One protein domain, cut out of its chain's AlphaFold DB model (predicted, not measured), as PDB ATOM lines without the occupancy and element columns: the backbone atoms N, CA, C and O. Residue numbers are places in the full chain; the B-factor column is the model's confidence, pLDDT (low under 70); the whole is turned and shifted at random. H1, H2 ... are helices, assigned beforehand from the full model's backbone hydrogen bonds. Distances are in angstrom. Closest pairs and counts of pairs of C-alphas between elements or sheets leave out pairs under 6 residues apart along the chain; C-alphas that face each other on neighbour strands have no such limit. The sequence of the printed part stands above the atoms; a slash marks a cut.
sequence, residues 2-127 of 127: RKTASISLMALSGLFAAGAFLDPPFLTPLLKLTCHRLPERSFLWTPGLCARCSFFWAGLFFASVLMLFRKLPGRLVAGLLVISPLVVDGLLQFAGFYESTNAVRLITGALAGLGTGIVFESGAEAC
ATOM      1  N   ARG A   2     207.961 -15.030  34.731       80.12
ATOM      2  CA  ARG A   2     208.156 -16.129  33.754       80.12
ATOM      3  C   ARG A   2     207.017 -16.323  32.737       80.12
ATOM      4  O   ARG A   2     207.244 -16.196  31.545       80.12
ATOM      5  N   LYS A   3     205.778 -16.555  33.198       83.50
ATOM      6  CA  LYS A   3     204.622 -16.789  32.302       83.50
ATOM      7  C   LYS A   3     204.330 -15.606  31.376       83.50
ATOM      8  O   LYS A   3     204.037 -15.817  30.209       83.50
ATOM      9  N   THR A   4     204.423 -14.376  31.881       85.94
ATOM     10  CA  THR A   4     204.227 -13.162  31.074       85.94
ATOM     11  C   THR A   4     205.254 -13.095  29.946       85.94
ATOM     12  O   THR A   4     204.877 -12.889  28.799       85.94
ATOM     13  N   ALA A   5     206.526 -13.364  30.254       86.94
ATOM     14  CA  ALA A   5     207.594 -13.399  29.262       86.94
ATOM     15  C   ALA A   5     207.374 -14.508  28.212       86.94
ATOM     16  O   ALA A   5     207.507 -14.251  27.017       86.94
ATOM     17  N   SER A   6     206.945 -15.706  28.631       89.69
ATOM     18  CA  SER A   6     206.590 -16.799  27.714       89.69
ATOM     19  C   SER A   6     205.405 -16.448  26.806       89.69
ATOM     20  O   SER A   6     205.441 -16.762  25.621       89.69
ATOM     21  N   ILE A   7     204.374 -15.766  27.323       93.31
ATOM     22  CA  ILE A   7     203.214 -15.324  26.529       93.31
ATOM     23  C   ILE A   7     203.639 -14.292  25.481       93.31
ATOM     24  O   ILE A   7     203.256 -14.417  24.319       93.31
ATOM     25  N   SER A   8     204.448 -13.299  25.861       93.44
ATOM     26  CA  SER A   8     204.969 -12.302  24.919       93.44
ATOM     27  C   SER A   8     205.811 -12.952  23.821       93.44
ATOM     28  O   SER A   8     205.636 -12.638  22.644       93.44
ATOM     29  N   LEU A   9     206.678 -13.901  24.190       94.25
ATOM     30  CA  LEU A   9     207.500 -14.647  23.241       94.25
ATOM     31  C   LEU A   9     206.646 -15.505  22.297       94.25
ATOM     32  O   LEU A   9     206.905 -15.527  21.095       94.25
ATOM     33  N   MET A  10     205.607 -16.161  22.817       96.31
ATOM     34  CA  MET A  10     204.657 -16.950  22.030       96.31
ATOM     35  C   MET A  10     203.867 -16.088  21.050       96.31
ATOM     36  O   MET A  10     203.742 -16.454  19.885       96.31
ATOM     37  N   ALA A  11     203.363 -14.932  21.483       97.00
ATOM     38  CA  ALA A  11     202.632 -14.021  20.609       97.00
ATOM     39  C   ALA A  11     203.527 -13.493  19.475       97.00
ATOM     40  O   ALA A  11     203.133 -13.522  18.310       97.00
ATOM     41  N   LEU A  12     204.752 -13.070  19.805       96.00
ATOM     42  CA  LEU A  12     205.712 -12.569  18.825       96.00
ATOM     43  C   LEU A  12     206.121 -13.659  17.827       96.00
ATOM     44  O   LEU A  12     205.994 -13.477  16.620       96.00
ATOM     45  N   SER A  13     206.591 -14.804  18.321       97.31
ATOM     46  CA  SER A  13     207.032 -15.904  17.457       97.31
ATOM     47  C   SER A  13     205.884 -16.495  16.640       97.31
ATOM     48  O   SER A  13     206.082 -16.817  15.472       97.31
ATOM     49  N   GLY A  14     204.673 -16.553  17.202       97.38
ATOM     50  CA  GLY A  14     203.462 -16.969  16.499       97.38
ATOM     51  C   GLY A  14     203.089 -16.026  15.356       97.38
ATOM     52  O   GLY A  14     202.748 -16.499  14.275       97.38
ATOM     53  N   LEU A  15     203.225 -14.708  15.545       97.12
ATOM     54  CA  LEU A  15     202.998 -13.717  14.487       97.12
ATOM     55  C   LEU A  15     203.953 -13.923  13.303       97.12
ATOM     56  O   LEU A  15     203.516 -13.961  12.153       97.12
ATOM     57  N   PHE A  16     205.251 -14.084  13.575       97.25
ATOM     58  CA  PHE A  16     206.246 -14.312  12.528       97.25
ATOM     59  C   PHE A  16     206.106 -15.688  11.873       97.25
ATOM     60  O   PHE A  16     206.238 -15.791  10.654       97.25
ATOM     61  N   ALA A  17     205.797 -16.730  12.650       97.25
ATOM     62  CA  ALA A  17     205.522 -18.058  12.119       97.25
ATOM     63  C   ALA A  17     204.303 -18.012  11.189       97.25
ATOM     64  O   ALA A  17     204.420 -18.394  10.031       97.25
ATOM     65  N   ALA A  18     203.171 -17.453  11.626       97.12
ATOM     66  CA  ALA A  18     201.988 -17.284  10.782       97.12
ATOM     67  C   ALA A  18     202.297 -16.461   9.520       97.12
ATOM     68  O   ALA A  18     201.911 -16.852   8.420       97.12
ATOM     69  N   GLY A  19     203.060 -15.374   9.655       96.62
ATOM     70  CA  GLY A  19     203.535 -14.581   8.524       96.62
ATOM     71  C   GLY A  19     204.374 -15.382   7.524       96.62
ATOM     72  O   GLY A  19     204.248 -15.166   6.323       96.62
ATOM     73  N   ALA A  20     205.171 -16.347   7.988       96.19
ATOM     74  CA  ALA A  20     205.967 -17.227   7.134       96.19
ATOM     75  C   ALA A  20     205.109 -18.128   6.226       96.19
ATOM     76  O   ALA A  20     205.479 -18.358   5.074       96.19
ATOM     77  N   PHE A  21     203.976 -18.625   6.732       95.75
ATOM     78  CA  PHE A  21     203.084 -19.543   6.007       95.75
ATOM     79  C   PHE A  21     201.990 -18.826   5.206       95.75
ATOM     80  O   PHE A  21     201.574 -19.331   4.168       95.75
ATOM     81  N   LEU A  22     201.523 -17.667   5.677       95.50
ATOM     82  CA  LEU A  22     200.374 -16.962   5.097       95.50
ATOM     83  C   LEU A  22     200.757 -15.767   4.213       95.50
ATOM     84  O   LEU A  22     199.940 -15.343   3.407       95.50
ATOM     85  N   ASP A  23     201.958 -15.206   4.392       94.81
ATOM     86  CA  ASP A  23     202.456 -14.005   3.702       94.81
ATOM     87  C   ASP A  23     201.428 -12.864   3.513       94.81
ATOM     88  O   ASP A  23     201.199 -12.398   2.394       94.81
ATOM     89  N   PRO A  24     200.764 -12.383   4.582       95.81
ATOM     90  CA  PRO A  24     199.804 -11.308   4.414       95.81
ATOM     91  C   PRO A  24     200.524  -9.994   4.033       95.81
ATOM     92  O   PRO A  24     201.535  -9.639   4.661       95.81
ATOM     93  N   PRO A  25     199.993  -9.203   3.075       95.44
ATOM     94  CA  PRO A  25     200.656  -7.991   2.580       95.44
ATOM     95  C   PRO A  25     201.027  -6.984   3.677       95.44
ATOM     96  O   PRO A  25     202.093  -6.372   3.632       95.44
ATOM     97  N   PHE A  26     200.191  -6.854   4.710       95.69
ATOM     98  CA  PHE A  26     200.425  -5.923   5.815       95.69
ATOM     99  C   PHE A  26     201.584  -6.334   6.746       95.69
ATOM    100  O   PHE A  26     202.174  -5.462   7.377       95.69
ATOM    101  N   LEU A  27     201.958  -7.623   6.821       95.38
ATOM    102  CA  LEU A  27     203.140  -8.072   7.582       95.38
ATOM    103  C   LEU A  27     204.415  -8.096   6.743       95.38
ATOM    104  O   LEU A  27     205.506  -8.197   7.302       95.38
ATOM    105  N   THR A  28     204.315  -7.985   5.418       94.19
ATOM    106  CA  THR A  28     205.473  -8.081   4.519       94.19
ATOM    107  C   THR A  28     206.630  -7.141   4.901       94.19
ATOM    108  O   THR A  28     207.771  -7.613   4.912       94.19
ATOM    109  N   PRO A  29     206.408  -5.856   5.260       95.50
ATOM    110  CA  PRO A  29     207.499  -4.972   5.678       95.50
ATOM    111  C   PRO A  29     208.242  -5.491   6.912       95.50
ATOM    112  O   PRO A  29     209.469  -5.473   6.941       95.50
ATOM    113  N   LEU A  30     207.505  -6.018   7.894       94.50
ATOM    114  CA  LEU A  30     208.064  -6.585   9.121       94.50
ATOM    115  C   LEU A  30     208.840  -7.879   8.840       94.50
ATOM    116  O   LEU A  30     209.948  -8.064   9.337       94.50
ATOM    117  N   LEU A  31     208.291  -8.761   8.002       94.69
ATOM    118  CA  LEU A  31     208.933 -10.025   7.629       94.69
ATOM    119  C   LEU A  31     210.266  -9.789   6.899       94.69
ATOM    120  O   LEU A  31     211.250 -10.475   7.193       94.69
ATOM    121  N   LYS A  32     210.335  -8.767   6.032       95.12
ATOM    122  CA  LYS A  32     211.563  -8.350   5.331       95.12
ATOM    123  C   LYS A  32     212.684  -7.878   6.265       95.12
ATOM    124  O   LYS A  32     213.845  -7.983   5.886       95.12
ATOM    125  N   LEU A  33     212.379  -7.433   7.490       94.31
ATOM    126  CA  LEU A  33     213.412  -7.095   8.484       94.31
ATOM    127  C   LEU A  33     214.173  -8.327   8.990       94.31
ATOM    128  O   LEU A  33     215.286  -8.208   9.490       94.31
ATOM    129  N   THR A  34     213.574  -9.515   8.872       92.56
ATOM    130  CA  THR A  34     214.133 -10.768   9.410       92.56
ATOM    131  C   THR A  34     214.619 -11.727   8.329       92.56
ATOM    132  O   THR A  34     215.250 -12.740   8.636       92.56
ATOM    133  N   CYS A  35     214.307 -11.457   7.058       95.69
ATOM    134  CA  CYS A  35     214.596 -12.372   5.965       95.69
ATOM    135  C   CYS A  35     214.663 -11.672   4.607       95.69
ATOM    136  O   CYS A  35     213.825 -10.840   4.270       95.69
ATOM    137  N   HIS A  36     215.598 -12.131   3.778       92.81
ATOM    138  CA  HIS A  36     215.786 -11.667   2.404       92.81
ATOM    139  C   HIS A  36     214.755 -12.231   1.407       92.81
ATOM    140  O   HIS A  36     214.644 -11.712   0.304       92.81
ATOM    141  N   ARG A  37     214.001 -13.281   1.778       91.50
ATOM    142  CA  ARG A  37     212.968 -13.933   0.940       91.50
ATOM    143  C   ARG A  37     213.443 -14.397  -0.443       91.50
ATOM    144  O   ARG A  37     212.733 -14.271  -1.433       91.50
ATOM    145  N   LEU A  38     214.640 -14.960  -0.496       92.81
ATOM    146  CA  LEU A  38     215.180 -15.547  -1.717       92.81
ATOM    147  C   LEU A  38     214.350 -16.778  -2.141       92.81
ATOM    148  O   LEU A  38     214.292 -17.727  -1.350       92.81
ATOM    149  N   PRO A  39     213.714 -16.790  -3.334       91.50
ATOM    150  CA  PRO A  39     212.843 -17.883  -3.775       91.50
ATOM    151  C   PRO A  39     213.523 -19.255  -3.751       91.50
ATOM    152  O   PRO A  39     212.927 -20.239  -3.322       91.50
ATOM    153  N   GLU A  40     214.802 -19.318  -4.120       93.38
ATOM    154  CA  GLU A  40     215.610 -20.539  -4.125       93.38
ATOM    155  C   GLU A  40     215.874 -21.107  -2.719       93.38
ATOM    156  O   GLU A  40     216.256 -22.269  -2.562       93.38
ATOM    157  N   ARG A  41     215.641 -20.309  -1.668       94.06
ATOM    158  CA  ARG A  41     215.814 -20.696  -0.261       94.06
ATOM    159  C   ARG A  41     214.489 -20.917   0.468       94.06
ATOM    160  O   ARG A  41     214.503 -21.054   1.691       94.06
ATOM    161  N   SER A  42     213.366 -20.928  -0.244       95.31
ATOM    162  CA  SER A  42     212.016 -21.037   0.319       95.31
ATOM    163  C   SER A  42     211.339 -22.341  -0.099       95.31
ATOM    164  O   SER A  42     211.640 -22.908  -1.149       95.31
ATOM    165  N   PHE A  43     210.407 -22.825   0.722       94.62
ATOM    166  CA  PHE A  43     209.456 -23.846   0.286       94.62
ATOM    167  C   PHE A  43     208.232 -23.185  -0.345       94.62
ATOM    168  O   PHE A  43     207.867 -22.071   0.026       94.62
ATOM    169  N   LEU A  44     207.544 -23.906  -1.234       94.06
ATOM    170  CA  LEU A  44     206.309 -23.429  -1.868       94.06
ATOM    171  C   LEU A  44     205.214 -23.070  -0.842       94.06
ATOM    172  O   LEU A  44     204.427 -22.161  -1.062       94.06
ATOM    173  N   TRP A  45     205.191 -23.769   0.293       92.31
ATOM    174  CA  TRP A  45     204.228 -23.596   1.386       92.31
ATOM    175  C   TRP A  45     204.726 -22.665   2.505       92.31
ATOM    176  O   TRP A  45     204.061 -22.528   3.529       92.31
ATOM    177  N   THR A  46     205.876 -22.006   2.325       93.00
ATOM    178  CA  THR A  46     206.349 -20.927   3.208       93.00
ATOM    179  C   THR A  46     206.631 -19.663   2.387       93.00
ATOM    180  O   THR A  46     207.790 -19.265   2.257       93.00
ATOM    181  N   PRO A  47     205.611 -19.036   1.776       92.94
ATOM    182  CA  PRO A  47     205.815 -17.902   0.871       92.94
ATOM    183  C   PRO A  47     206.393 -16.671   1.582       92.94
ATOM    184  O   PRO A  47     207.069 -15.844   0.970       92.94
ATOM    185  N   GLY A  48     206.165 -16.556   2.893       93.12
ATOM    186  CA  GLY A  48     206.473 -15.351   3.643       93.12
ATOM    187  C   GLY A  48     207.914 -15.236   4.137       93.12
ATOM    188  O   GLY A  48     208.336 -14.140   4.503       93.12
ATOM    189  N   LEU A  49     208.689 -16.317   4.187       96.88
ATOM    190  CA  LEU A  49     210.082 -16.312   4.652       96.88
ATOM    191  C   LEU A  49     210.857 -17.468   3.999       96.88
ATOM    192  O   LEU A  49     210.275 -18.445   3.536       96.88
ATOM    193  N   CYS A  50     212.190 -17.392   4.004       97.00
ATOM    194  CA  CYS A  50     213.015 -18.529   3.595       97.00
ATOM    195  C   CYS A  50     212.873 -19.696   4.582       97.00
ATOM    196  O   CYS A  50     212.574 -19.487   5.758       97.00
ATOM    197  N   ALA A  51     213.182 -20.914   4.135       97.50
ATOM    198  CA  ALA A  51     213.096 -22.138   4.928       97.50
ATOM    199  C   ALA A  51     213.756 -21.993   6.313       97.50
ATOM    200  O   ALA A  51     213.170 -22.386   7.316       97.50
ATOM    201  N   ARG A  52     214.933 -21.355   6.401       97.62
ATOM    202  CA  ARG A  52     215.639 -21.159   7.679       97.62
ATOM    203  C   ARG A  52     214.848 -20.272   8.643       97.62
ATOM    204  O   ARG A  52     214.641 -20.652   9.791       97.62
ATOM    205  N   CYS A  53     214.398 -19.106   8.183       97.50
ATOM    206  CA  CYS A  53     213.677 -18.141   9.014       97.50
ATOM    207  C   CYS A  53     212.275 -18.650   9.387       97.50
ATOM    208  O   CYS A  53     211.870 -18.498  10.536       97.50
ATOM    209  N   SER A  54     211.565 -19.305   8.461       97.88
ATOM    210  CA  SER A  54     210.260 -19.932   8.725       97.88
ATOM    211  C   SER A  54     210.347 -20.921   9.882       97.88
ATOM    212  O   SER A  54     209.565 -20.860  10.831       97.88
ATOM    213  N   PHE A  55     211.346 -21.802   9.833       98.06
ATOM    214  CA  PHE A  55     211.510 -22.844  10.836       98.06
ATOM    215  C   PHE A  55     212.169 -22.362  12.122       98.06
ATOM    216  O   PHE A  55     211.847 -22.893  13.179       98.06
ATOM    217  N   PHE A  56     212.982 -21.305  12.076       98.50
ATOM    218  CA  PHE A  56     213.408 -20.595  13.280       98.50
ATOM    219  C   PHE A  56     212.209 -20.071  14.077       98.50
ATOM    220  O   PHE A  56     212.077 -20.377  15.263       98.50
ATOM    221  N   TRP A  57     211.292 -19.347  13.426       98.19
ATOM    222  CA  TRP A  57     210.109 -18.815  14.102       98.19
ATOM    223  C   TRP A  57     209.153 -19.916  14.564       98.19
ATOM    224  O   TRP A  57     208.647 -19.838  15.682       98.19
ATOM    225  N   ALA A  58     208.961 -20.974  13.770       98.12
ATOM    226  CA  ALA A  58     208.159 -22.128  14.175       98.12
ATOM    227  C   ALA A  58     208.764 -22.877  15.381       98.12
ATOM    228  O   ALA A  58     208.043 -23.235  16.312       98.12
ATOM    229  N   GLY A  59     210.085 -23.079  15.396       98.12
ATOM    230  CA  GLY A  59     210.796 -23.709  16.511       98.12
ATOM    231  C   GLY A  59     210.729 -22.875  17.790       98.12
ATOM    232  O   GLY A  59     210.437 -23.407  18.860       98.12
ATOM    233  N   LEU A  60     210.922 -21.557  17.683       98.00
ATOM    234  CA  LEU A  60     210.798 -20.641  18.818       98.00
ATOM    235  C   LEU A  60     209.360 -20.586  19.353       98.00
ATOM    236  O   LEU A  60     209.155 -20.613  20.566       98.00
ATOM    237  N   PHE A  61     208.367 -20.582  18.459       98.00
ATOM    238  CA  PHE A  61     206.960 -20.683  18.833       98.00
ATOM    239  C   PHE A  61     206.693 -21.967  19.618       98.00
ATOM    240  O   PHE A  61     206.181 -21.903  20.735       98.00
ATOM    241  N   PHE A  62     207.135 -23.121  19.116       97.19
ATOM    242  CA  PHE A  62     206.983 -24.391  19.823       97.19
ATOM    243  C   PHE A  62     207.649 -24.386  21.209       97.19
ATOM    244  O   PHE A  62     207.030 -24.805  22.189       97.19
ATOM    245  N   ALA A  63     208.874 -23.860  21.322       95.56
ATOM    246  CA  ALA A  63     209.548 -23.730  22.613       95.56
ATOM    247  C   ALA A  63     208.762 -22.837  23.584       95.56
ATOM    248  O   ALA A  63     208.545 -23.225  24.730       95.56
ATOM    249  N   SER A  64     208.276 -21.682  23.121       95.19
ATOM    250  CA  SER A  64     207.506 -20.747  23.949       95.19
ATOM    251  C   SER A  64     206.170 -21.327  24.431       95.19
ATOM    252  O   SER A  64     205.808 -21.135  25.591       95.19
ATOM    253  N   VAL A  65     205.480 -22.112  23.593       95.12
ATOM    254  CA  VAL A  65     204.278 -22.863  23.980       95.12
ATOM    255  C   VAL A  65     204.628 -23.885  25.058       95.12
ATOM    256  O   VAL A  65     203.952 -23.960  26.083       95.12
ATOM    257  N   LEU A  66     205.712 -24.646  24.880       93.62
ATOM    258  CA  LEU A  66     206.145 -25.640  25.861       93.62
ATOM    259  C   LEU A  66     206.501 -25.000  27.215       93.62
ATOM    260  O   LEU A  66     206.141 -25.555  28.255       93.62
ATOM    261  N   MET A  67     207.111 -23.811  27.212       91.44
ATOM    262  CA  MET A  67     207.439 -23.032  28.419       91.44
ATOM    263  C   MET A  67     206.200 -22.619  29.239       91.44
ATOM    264  O   MET A  67     206.297 -22.445  30.457       91.44
ATOM    265  N   LEU A  68     205.019 -22.499  28.612       90.81
ATOM    266  CA  LEU A  68     203.766 -22.200  29.325       90.81
ATOM    267  C   LEU A  68     203.313 -23.353  30.224       90.81
ATOM    268  O   LEU A  68     202.780 -23.116  31.312       90.81
ATOM    269  N   PHE A  69     203.529 -24.589  29.774       90.19
ATOM    270  CA  PHE A  69     203.061 -25.795  30.458       90.19
ATOM    271  C   PHE A  69     204.144 -26.446  31.312       90.19
ATOM    272  O   PHE A  69     203.840 -27.075  32.325       90.19
ATOM    273  N   ARG A  70     205.413 -26.319  30.914       88.19
ATOM    274  CA  ARG A  70     206.548 -26.972  31.565       88.19
ATOM    275  C   ARG A  70     207.741 -26.042  31.667       88.19
ATOM    276  O   ARG A  70     207.908 -25.112  30.896       88.19
ATOM    277  N   LYS A  71     208.584 -26.301  32.661       82.69
ATOM    278  CA  LYS A  71     209.879 -25.642  32.775       82.69
ATOM    279  C   LYS A  71     210.857 -26.358  31.849       82.69
ATOM    280  O   LYS A  71     211.027 -27.571  31.973       82.69
ATOM    281  N   LEU A  72     211.444 -25.631  30.902       81.31
ATOM    282  CA  LEU A  72     212.538 -26.170  30.098       81.31
ATOM    283  C   LEU A  72     213.797 -26.268  30.968       81.31
ATOM    284  O   LEU A  72     213.930 -25.511  31.930       81.31
ATOM    285  N   PRO A  73     214.731 -27.187  30.667       74.38
ATOM    286  CA  PRO A  73     216.031 -27.187  31.318       74.38
ATOM    287  C   PRO A  73     216.768 -25.902  30.912       74.38
ATOM    288  O   PRO A  73     217.404 -25.871  29.863       74.38
ATOM    289  N   GLY A  74     216.655 -24.840  31.717       70.12
ATOM    290  CA  GLY A  74     217.225 -23.505  31.492       70.12
ATOM    291  C   GLY A  74     218.746 -23.475  31.632       70.12
ATOM    292  O   GLY A  74     219.331 -22.673  32.347       70.12
ATOM    293  N   ARG A  75     219.438 -24.376  30.939       86.56
ATOM    294  CA  ARG A  75     220.895 -24.402  30.882       86.56
ATOM    295  C   ARG A  75     221.324 -23.648  29.637       86.56
ATOM    296  O   ARG A  75     221.183 -24.172  28.534       86.56
ATOM    297  N   LEU A  76     221.898 -22.460  29.826       90.62
ATOM    298  CA  LEU A  76     222.437 -21.622  28.747       90.62
ATOM    299  C   LEU A  76     223.279 -22.443  27.756       90.62
ATOM    300  O   LEU A  76     223.051 -22.394  26.551       90.62
ATOM    301  N   VAL A  77     224.185 -23.278  28.275       93.56
ATOM    302  CA  VAL A  77     225.047 -24.155  27.468       93.56
ATOM    303  C   VAL A  77     224.238 -25.131  26.609       93.56
ATOM    304  O   VAL A  77     224.557 -25.313  25.441       93.56
ATOM    305  N   ALA A  78     223.167 -25.728  27.143       93.38
ATOM    306  CA  ALA A  78     222.326 -26.642  26.370       93.38
ATOM    307  C   ALA A  78     221.617 -25.913  25.220       93.38
ATOM    308  O   ALA A  78     221.595 -26.417  24.101       93.38
ATOM    309  N   GLY A  79     221.099 -24.706  25.468       95.50
ATOM    310  CA  GLY A  79     220.499 -23.876  24.422       95.50
ATOM    311  C   GLY A  79     221.498 -23.507  23.320       95.50
ATOM    312  O   GLY A  79     221.199 -23.671  22.139       95.50
ATOM    313  N   LEU A  80     222.715 -23.099  23.696       96.31
ATOM    314  CA  LEU A  80     223.790 -22.786  22.746       96.31
ATOM    315  C   LEU A  80     224.225 -24.007  21.922       96.31
ATOM    316  O   LEU A  80     224.438 -23.884  20.717       96.31
ATOM    317  N   LEU A  81     224.299 -25.192  22.536       96.88
ATOM    318  CA  LEU A  81     224.589 -26.436  21.819       96.88
ATOM    319  C   LEU A  81     223.508 -26.754  20.781       96.88
ATOM    320  O   LEU A  81     223.839 -27.129  19.661       96.88
ATOM    321  N   VAL A  82     222.232 -26.547  21.114       97.25
ATOM    322  CA  VAL A  82     221.113 -26.754  20.180       97.25
ATOM    323  C   VAL A  82     221.111 -25.714  19.047       97.25
ATOM    324  O   VAL A  82     220.725 -26.039  17.929       97.25
ATOM    325  N   ILE A  83     221.587 -24.488  19.291       98.38
ATOM    326  CA  ILE A  83     221.746 -23.444  18.259       98.38
ATOM    327  C   ILE A  83     222.937 -23.730  17.329       98.38
ATOM    328  O   ILE A  83     222.900 -23.365  16.151       98.38
ATOM    329  N   SER A  84     223.981 -24.390  17.835       98.19
ATOM    330  CA  SER A  84     225.253 -24.574  17.123       98.19
ATOM    331  C   SER A  84     225.148 -25.116  15.685       98.19
ATOM    332  O   SER A  84     225.885 -24.599  14.843       98.19
ATOM    333  N   PRO A  85     224.226 -26.034  15.314       98.12
ATOM    334  CA  PRO A  85     224.124 -26.514  13.936       98.12
ATOM    335  C   PRO A  85     223.800 -25.407  12.929       98.12
ATOM    336  O   PRO A  85     224.315 -25.434  11.816       98.12
ATOM    337  N   LEU A  86     222.995 -24.404  13.306       98.19
ATOM    338  CA  LEU A  86     222.715 -23.251  12.442       98.19
ATOM    339  C   LEU A  86     223.938 -22.362  12.265       98.19
ATOM    340  O   LEU A  86     224.168 -21.855  11.169       98.19
ATOM    341  N   VAL A  87     224.717 -22.175  13.330       97.94
ATOM    342  CA  VAL A  87     225.954 -21.391  13.271       97.94
ATOM    343  C   VAL A  87     226.953 -22.082  12.349       97.94
ATOM    344  O   VAL A  87     227.493 -21.438  11.458       97.94
ATOM    345  N   VAL A  88     227.142 -23.393  12.500       98.06
ATOM    346  CA  VAL A  88     228.043 -24.181  11.649       98.06
ATOM    347  C   VAL A  88     227.589 -24.159  10.186       98.06
ATOM    348  O   VAL A  88     228.390 -23.834   9.316       98.06
ATOM    349  N   ASP A  89     226.309 -24.423   9.906       97.69
ATOM    350  CA  ASP A  89     225.737 -24.367   8.550       97.69
ATOM    351  C   ASP A  89     225.909 -22.977   7.911       97.69
ATOM    352  O   ASP A  89     226.332 -22.852   6.763       97.69
ATOM    353  N   GLY A  90     225.650 -21.910   8.675       95.31
ATOM    354  CA  GLY A  90     225.847 -20.534   8.227       95.31
ATOM    355  C   GLY A  90     227.312 -20.188   7.949       95.31
ATOM    356  O   GLY A  90     227.597 -19.558   6.933       95.31
ATOM    357  N   LEU A  91     228.237 -20.616   8.813       97.31
ATOM    358  CA  LEU A  91     229.672 -20.368   8.653       97.31
ATOM    359  C   LEU A  91     230.257 -21.129   7.464       97.31
ATOM    360  O   LEU A  91     231.031 -20.554   6.703       97.31
ATOM    361  N   LEU A  92     229.876 -22.393   7.272       97.31
ATOM    362  CA  LEU A  92     230.350 -23.189   6.140       97.31
ATOM    363  C   LEU A  92     229.844 -22.634   4.803       97.31
ATOM    364  O   LEU A  92     230.611 -22.572   3.842       97.31
ATOM    365  N   GLN A  93     228.588 -22.176   4.759       95.44
ATOM    366  CA  GLN A  93     228.027 -21.496   3.590       95.44
ATOM    367  C   GLN A  93     228.707 -20.141   3.341       95.44
ATOM    368  O   GLN A  93     229.037 -19.825   2.203       95.44
ATOM    369  N   PHE A  94     228.972 -19.356   4.390       94.81
ATOM    370  CA  PHE A  94     229.688 -18.080   4.280       94.81
ATOM    371  C   PHE A  94     231.129 -18.254   3.780       94.81
ATOM    372  O   PHE A  94     231.599 -17.465   2.967       94.81
ATOM    373  N   ALA A  95     231.816 -19.304   4.231       97.31
ATOM    374  CA  ALA A  95     233.163 -19.643   3.786       97.31
ATOM    375  C   ALA A  95     233.209 -20.297   2.388       97.31
ATOM    376  O   ALA A  95     234.295 -20.577   1.888       97.31
ATOM    377  N   GLY A  96     232.056 -20.542   1.751       96.06
ATOM    378  CA  GLY A  96     231.973 -21.084   0.395       96.06
ATOM    379  C   GLY A  96     232.247 -22.587   0.282       96.06
ATOM    380  O   GLY A  96     232.488 -23.074  -0.818       96.06
ATOM    381  N   PHE A  97     232.210 -23.337   1.391       96.25
ATOM    382  CA  PHE A  97     232.468 -24.783   1.364       96.25
ATOM    383  C   PHE A  97     231.338 -25.579   0.704       96.25
ATOM    384  O   PHE A  97     231.601 -26.596   0.065       96.25
ATOM    385  N   TYR A  98     230.086 -25.146   0.871       96.19
ATOM    386  CA  TYR A  98     228.929 -25.715   0.178       96.19
ATOM    387  C   TYR A  98     227.726 -24.768   0.228       96.19
ATOM    388  O   TYR A  98     227.673 -23.836   1.032       96.19
ATOM    389  N   GLU A  99     226.714 -25.054  -0.592       94.44
ATOM    390  CA  GLU A  99     225.418 -24.384  -0.536       94.44
ATOM    391  C   GLU A  99     224.388 -25.219   0.231       94.44
ATOM    392  O   GLU A  99     224.083 -26.358  -0.129       94.44
ATOM    393  N   SER A 100     223.816 -24.641   1.290       95.94
ATOM    394  CA  SER A 100     222.796 -25.316   2.095       95.94
ATOM    395  C   SER A 100     221.566 -25.674   1.261       95.94
ATOM    396  O   SER A 100     221.055 -24.867   0.487       95.94
ATOM    397  N   THR A 101     221.012 -26.861   1.501       97.00
ATOM    398  CA  THR A 101     219.714 -27.272   0.952       97.00
ATOM    399  C   THR A 101     218.573 -26.777   1.842       97.00
ATOM    400  O   THR A 101     218.780 -26.463   3.017       97.00
ATOM    401  N   ASN A 102     217.342 -26.723   1.319       97.25
ATOM    402  CA  ASN A 102     216.181 -26.309   2.120       97.25
ATOM    403  C   ASN A 102     215.871 -27.277   3.274       97.25
ATOM    404  O   ASN A 102     215.396 -26.832   4.315       97.25
ATOM    405  N   ALA A 103     216.203 -28.566   3.137       97.50
ATOM    406  CA  ALA A 103     216.080 -29.542   4.221       97.50
ATOM    407  C   ALA A 103     217.038 -29.231   5.383       97.50
ATOM    408  O   ALA A 103     216.621 -29.218   6.539       97.50
ATOM    409  N   VAL A 104     218.300 -28.900   5.081       97.75
ATOM    410  CA  VAL A 104     219.270 -28.476   6.104       97.75
ATOM    411  C   VAL A 104     218.818 -27.169   6.756       97.75
ATOM    412  O   VAL A 104     218.745 -27.107   7.979       97.75
ATOM    413  N   ARG A 105     218.401 -26.170   5.959       97.88
ATOM    414  CA  ARG A 105     217.870 -24.884   6.458       97.88
ATOM    415  C   ARG A 105     216.688 -25.065   7.411       97.88
ATOM    416  O   ARG A 105     216.608 -24.350   8.405       97.88
ATOM    417  N   LEU A 106     215.782 -25.996   7.106       98.12
ATOM    418  CA  LEU A 106     214.644 -26.342   7.959       98.12
ATOM    419  C   LEU A 106     215.121 -26.871   9.309       98.12
ATOM    420  O   LEU A 106     214.714 -26.350  10.344       98.12
ATOM    421  N   ILE A 107     215.986 -27.888   9.299       98.44
ATOM    422  CA  ILE A 107     216.451 -28.556  10.520       98.44
ATOM    423  C   ILE A 107     217.249 -27.579  11.382       98.44
ATOM    424  O   ILE A 107     216.955 -27.418  12.565       98.44
ATOM    425  N   THR A 108     218.227 -26.886  10.796       98.44
ATOM    426  CA  THR A 108     219.070 -25.942  11.536       98.44
ATOM    427  C   THR A 108     218.270 -24.743  12.036       98.44
ATOM    428  O   THR A 108     218.446 -24.335  13.183       98.44
ATOM    429  N   GLY A 109     217.330 -24.228  11.234       98.38
ATOM    430  CA  GLY A 109     216.377 -23.195  11.642       98.38
ATOM    431  C   GLY A 109     215.531 -23.625  12.840       98.38
ATOM    432  O   GLY A 109     215.534 -22.944  13.864       98.38
ATOM    433  N   ALA A 110     214.858 -24.776  12.747       98.62
ATOM    434  CA  ALA A 110     214.013 -25.313  13.816       98.62
ATOM    435  C   ALA A 110     214.789 -25.517  15.122       98.62
ATOM    436  O   ALA A 110     214.338 -25.074  16.180       98.62
ATOM    437  N   LEU A 111     215.977 -26.127  15.046       98.50
ATOM    438  CA  LEU A 111     216.848 -26.316  16.203       98.50
ATOM    439  C   LEU A 111     217.256 -24.975  16.813       98.50
ATOM    440  O   LEU A 111     217.090 -24.780  18.013       98.50
ATOM    441  N   ALA A 112     217.696 -24.007  16.011       98.56
ATOM    442  CA  ALA A 112     218.060 -22.695  16.535       98.56
ATOM    443  C   ALA A 112     216.887 -21.971  17.215       98.56
ATOM    444  O   ALA A 112     217.084 -21.361  18.266       98.56
ATOM    445  N   GLY A 113     215.668 -22.077  16.677       98.06
ATOM    446  CA  GLY A 113     214.465 -21.549  17.325       98.06
ATOM    447  C   GLY A 113     214.203 -22.201  18.688       98.06
ATOM    448  O   GLY A 113     214.004 -21.504  19.685       98.06
ATOM    449  N   LEU A 114     214.290 -23.535  18.758       97.19
ATOM    450  CA  LEU A 114     214.144 -24.289  20.009       97.19
ATOM    451  C   LEU A 114     215.216 -23.910  21.038       97.19
ATOM    452  O   LEU A 114     214.900 -23.607  22.190       97.19
ATOM    453  N   GLY A 115     216.482 -23.896  20.622       96.94
ATOM    454  CA  GLY A 115     217.609 -23.537  21.478       96.94
ATOM    455  C   GLY A 115     217.520 -22.098  21.984       96.94
ATOM    456  O   GLY A 115     217.818 -21.847  23.148       96.94
ATOM    457  N   THR A 116     217.005 -21.174  21.168       96.50
ATOM    458  CA  THR A 116     216.746 -19.786  21.585       96.50
ATOM    459  C   THR A 116     215.713 -19.727  22.713       96.50
ATOM    460  O   THR A 116     215.913 -18.999  23.683       96.50
ATOM    461  N   GLY A 117     214.653 -20.542  22.656       95.12
ATOM    462  CA  GLY A 117     213.697 -20.661  23.763       95.12
ATOM    463  C   GLY A 117     214.334 -21.202  25.051       95.12
ATOM    464  O   GLY A 117     214.062 -20.689  26.135       95.12
ATOM    465  N   ILE A 118     215.244 -22.178  24.945       93.69
ATOM    466  CA  ILE A 118     216.000 -22.714  26.094       93.69
ATOM    467  C   ILE A 118     216.902 -21.639  26.719       93.69
ATOM    468  O   ILE A 118     216.935 -21.495  27.943       93.69
ATOM    469  N   VAL A 119     217.614 -20.864  25.892       94.44
ATOM    470  CA  VAL A 119     218.430 -19.729  26.354       94.44
ATOM    471  C   VAL A 119     217.556 -18.693  27.062       94.44
ATOM    472  O   VAL A 119     217.918 -18.216  28.137       94.44
ATOM    473  N   PHE A 120     216.383 -18.381  26.514       92.44
ATOM    474  CA  PHE A 120     215.460 -17.433  27.129       92.44
ATOM    475  C   PHE A 120     214.962 -17.909  28.505       92.44
ATOM    476  O   PHE A 120     214.955 -17.121  29.450       92.44
ATOM    477  N   GLU A 121     214.611 -19.195  28.652       87.62
ATOM    478  CA  GLU A 121     214.237 -19.766  29.960       87.62
ATOM    479  C   GLU A 121     215.393 -19.637  30.964       87.62
ATOM    480  O   GLU A 121     215.150 -19.259  32.105       87.62
ATOM    481  N   SER A 122     216.643 -19.880  30.542       86.50
ATOM    482  CA  SER A 122     217.816 -19.791  31.430       86.50
ATOM    483  C   SER A 122     218.025 -18.396  32.027       86.50
ATOM    484  O   SER A 122     218.358 -18.262  33.201       86.50
ATOM    485  N   GLY A 123     217.780 -17.342  31.242       81.75
ATOM    486  CA  GLY A 123     217.848 -15.963  31.727       81.75
ATOM    487  C   GLY A 123     216.691 -15.611  32.664       81.75
ATOM    488  O   GLY A 123     216.880 -14.872  33.625       81.75
ATOM    489  N   ALA A 124     215.506 -16.182  32.428       76.50
ATOM    490  CA  ALA A 124     214.337 -15.977  33.280       76.50
ATOM    491  C   ALA A 124     214.456 -16.656  34.661       76.50
ATOM    492  O   ALA A 124     213.662 -16.349  35.547       76.50
ATOM    493  N   GLU A 125     215.404 -17.583  34.840       67.38
ATOM    494  CA  GLU A 125     215.740 -18.193  36.135       67.38
ATOM    495  C   GLU A 125     216.755 -17.382  36.950       67.38
ATOM    496  O   GLU A 125     216.835 -17.561  38.163       67.38
ATOM    497  N   ALA A 126     217.551 -16.528  36.299       61.47
ATOM    498  CA  ALA A 126     218.602 -15.743  36.945       61.47
ATOM    499  C   ALA A 126     218.095 -14.430  37.580       61.47
ATOM    500  O   ALA A 126     218.880 -13.725  38.213       61.47
ATOM    501  N   CYS A 127     216.812 -14.100  37.394       55.53
ATOM    502  CA  CYS A 127     216.137 -12.896  37.887       55.53
ATOM    503  C   CYS A 127     215.030 -13.255  38.882       55.53
ATOM    504  O   CYS A 127     214.831 -12.464  39.829       55.53
TER     505      CYS A 127
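Overview. This is residues 2 to 127 of the 127 residues of an uncharacterized protein of Candidatus Fermentibacteria bacterium (UniProt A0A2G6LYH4). Four long helices stand side by side in a flat slab, in the row H1, H3, H5, H4, with short H2 across one end of H1. The 126 printed residues have five named helices, H1 to H5 along the chain, and no named strand: all helix, compact, radius of gyration of the C-alphas 14.8 A, spans 41 by 36 by 19 A.

Arrangement. H5, residues 102 to 125, touches H3, residues 51 to 69; their closest C-alphas, Leu 60 and Gly 113, are 4.1 A apart. H4, residues 76 to 94, makes a helical hairpin with H5, closest C-alphas Ile 83 and Ala 112 at 4.1 A. H1, residues 2 to 22, touches H3, closest C-alphas Ser 13 and Phe 61 at 5.0 A, and forms a bundle, helices lying lengthwise together, with H3 and H5. H2, residues 25 to 32, touches residues 16 to 20 of H1 alone, closest C-alphas Gly 19 and Leu 27 at 6.6 A. Every O i to N i+4 pair is within hydrogen-bond range in H1 and H5, against 2 of 4 in H2, 14 of 15 in H3 and 12 of 15 in H4.

Along the chain. H5 is 35.0 A long, H1 29.7 A; C-alpha 2 is at (208.156, -16.129, 33.754), C-alpha 125 at (215.740, -18.193, 36.135).

Size, cuts and confidence. The link from H2 to H3 is long; residues 125 to 127 are under 70 in pLDDT.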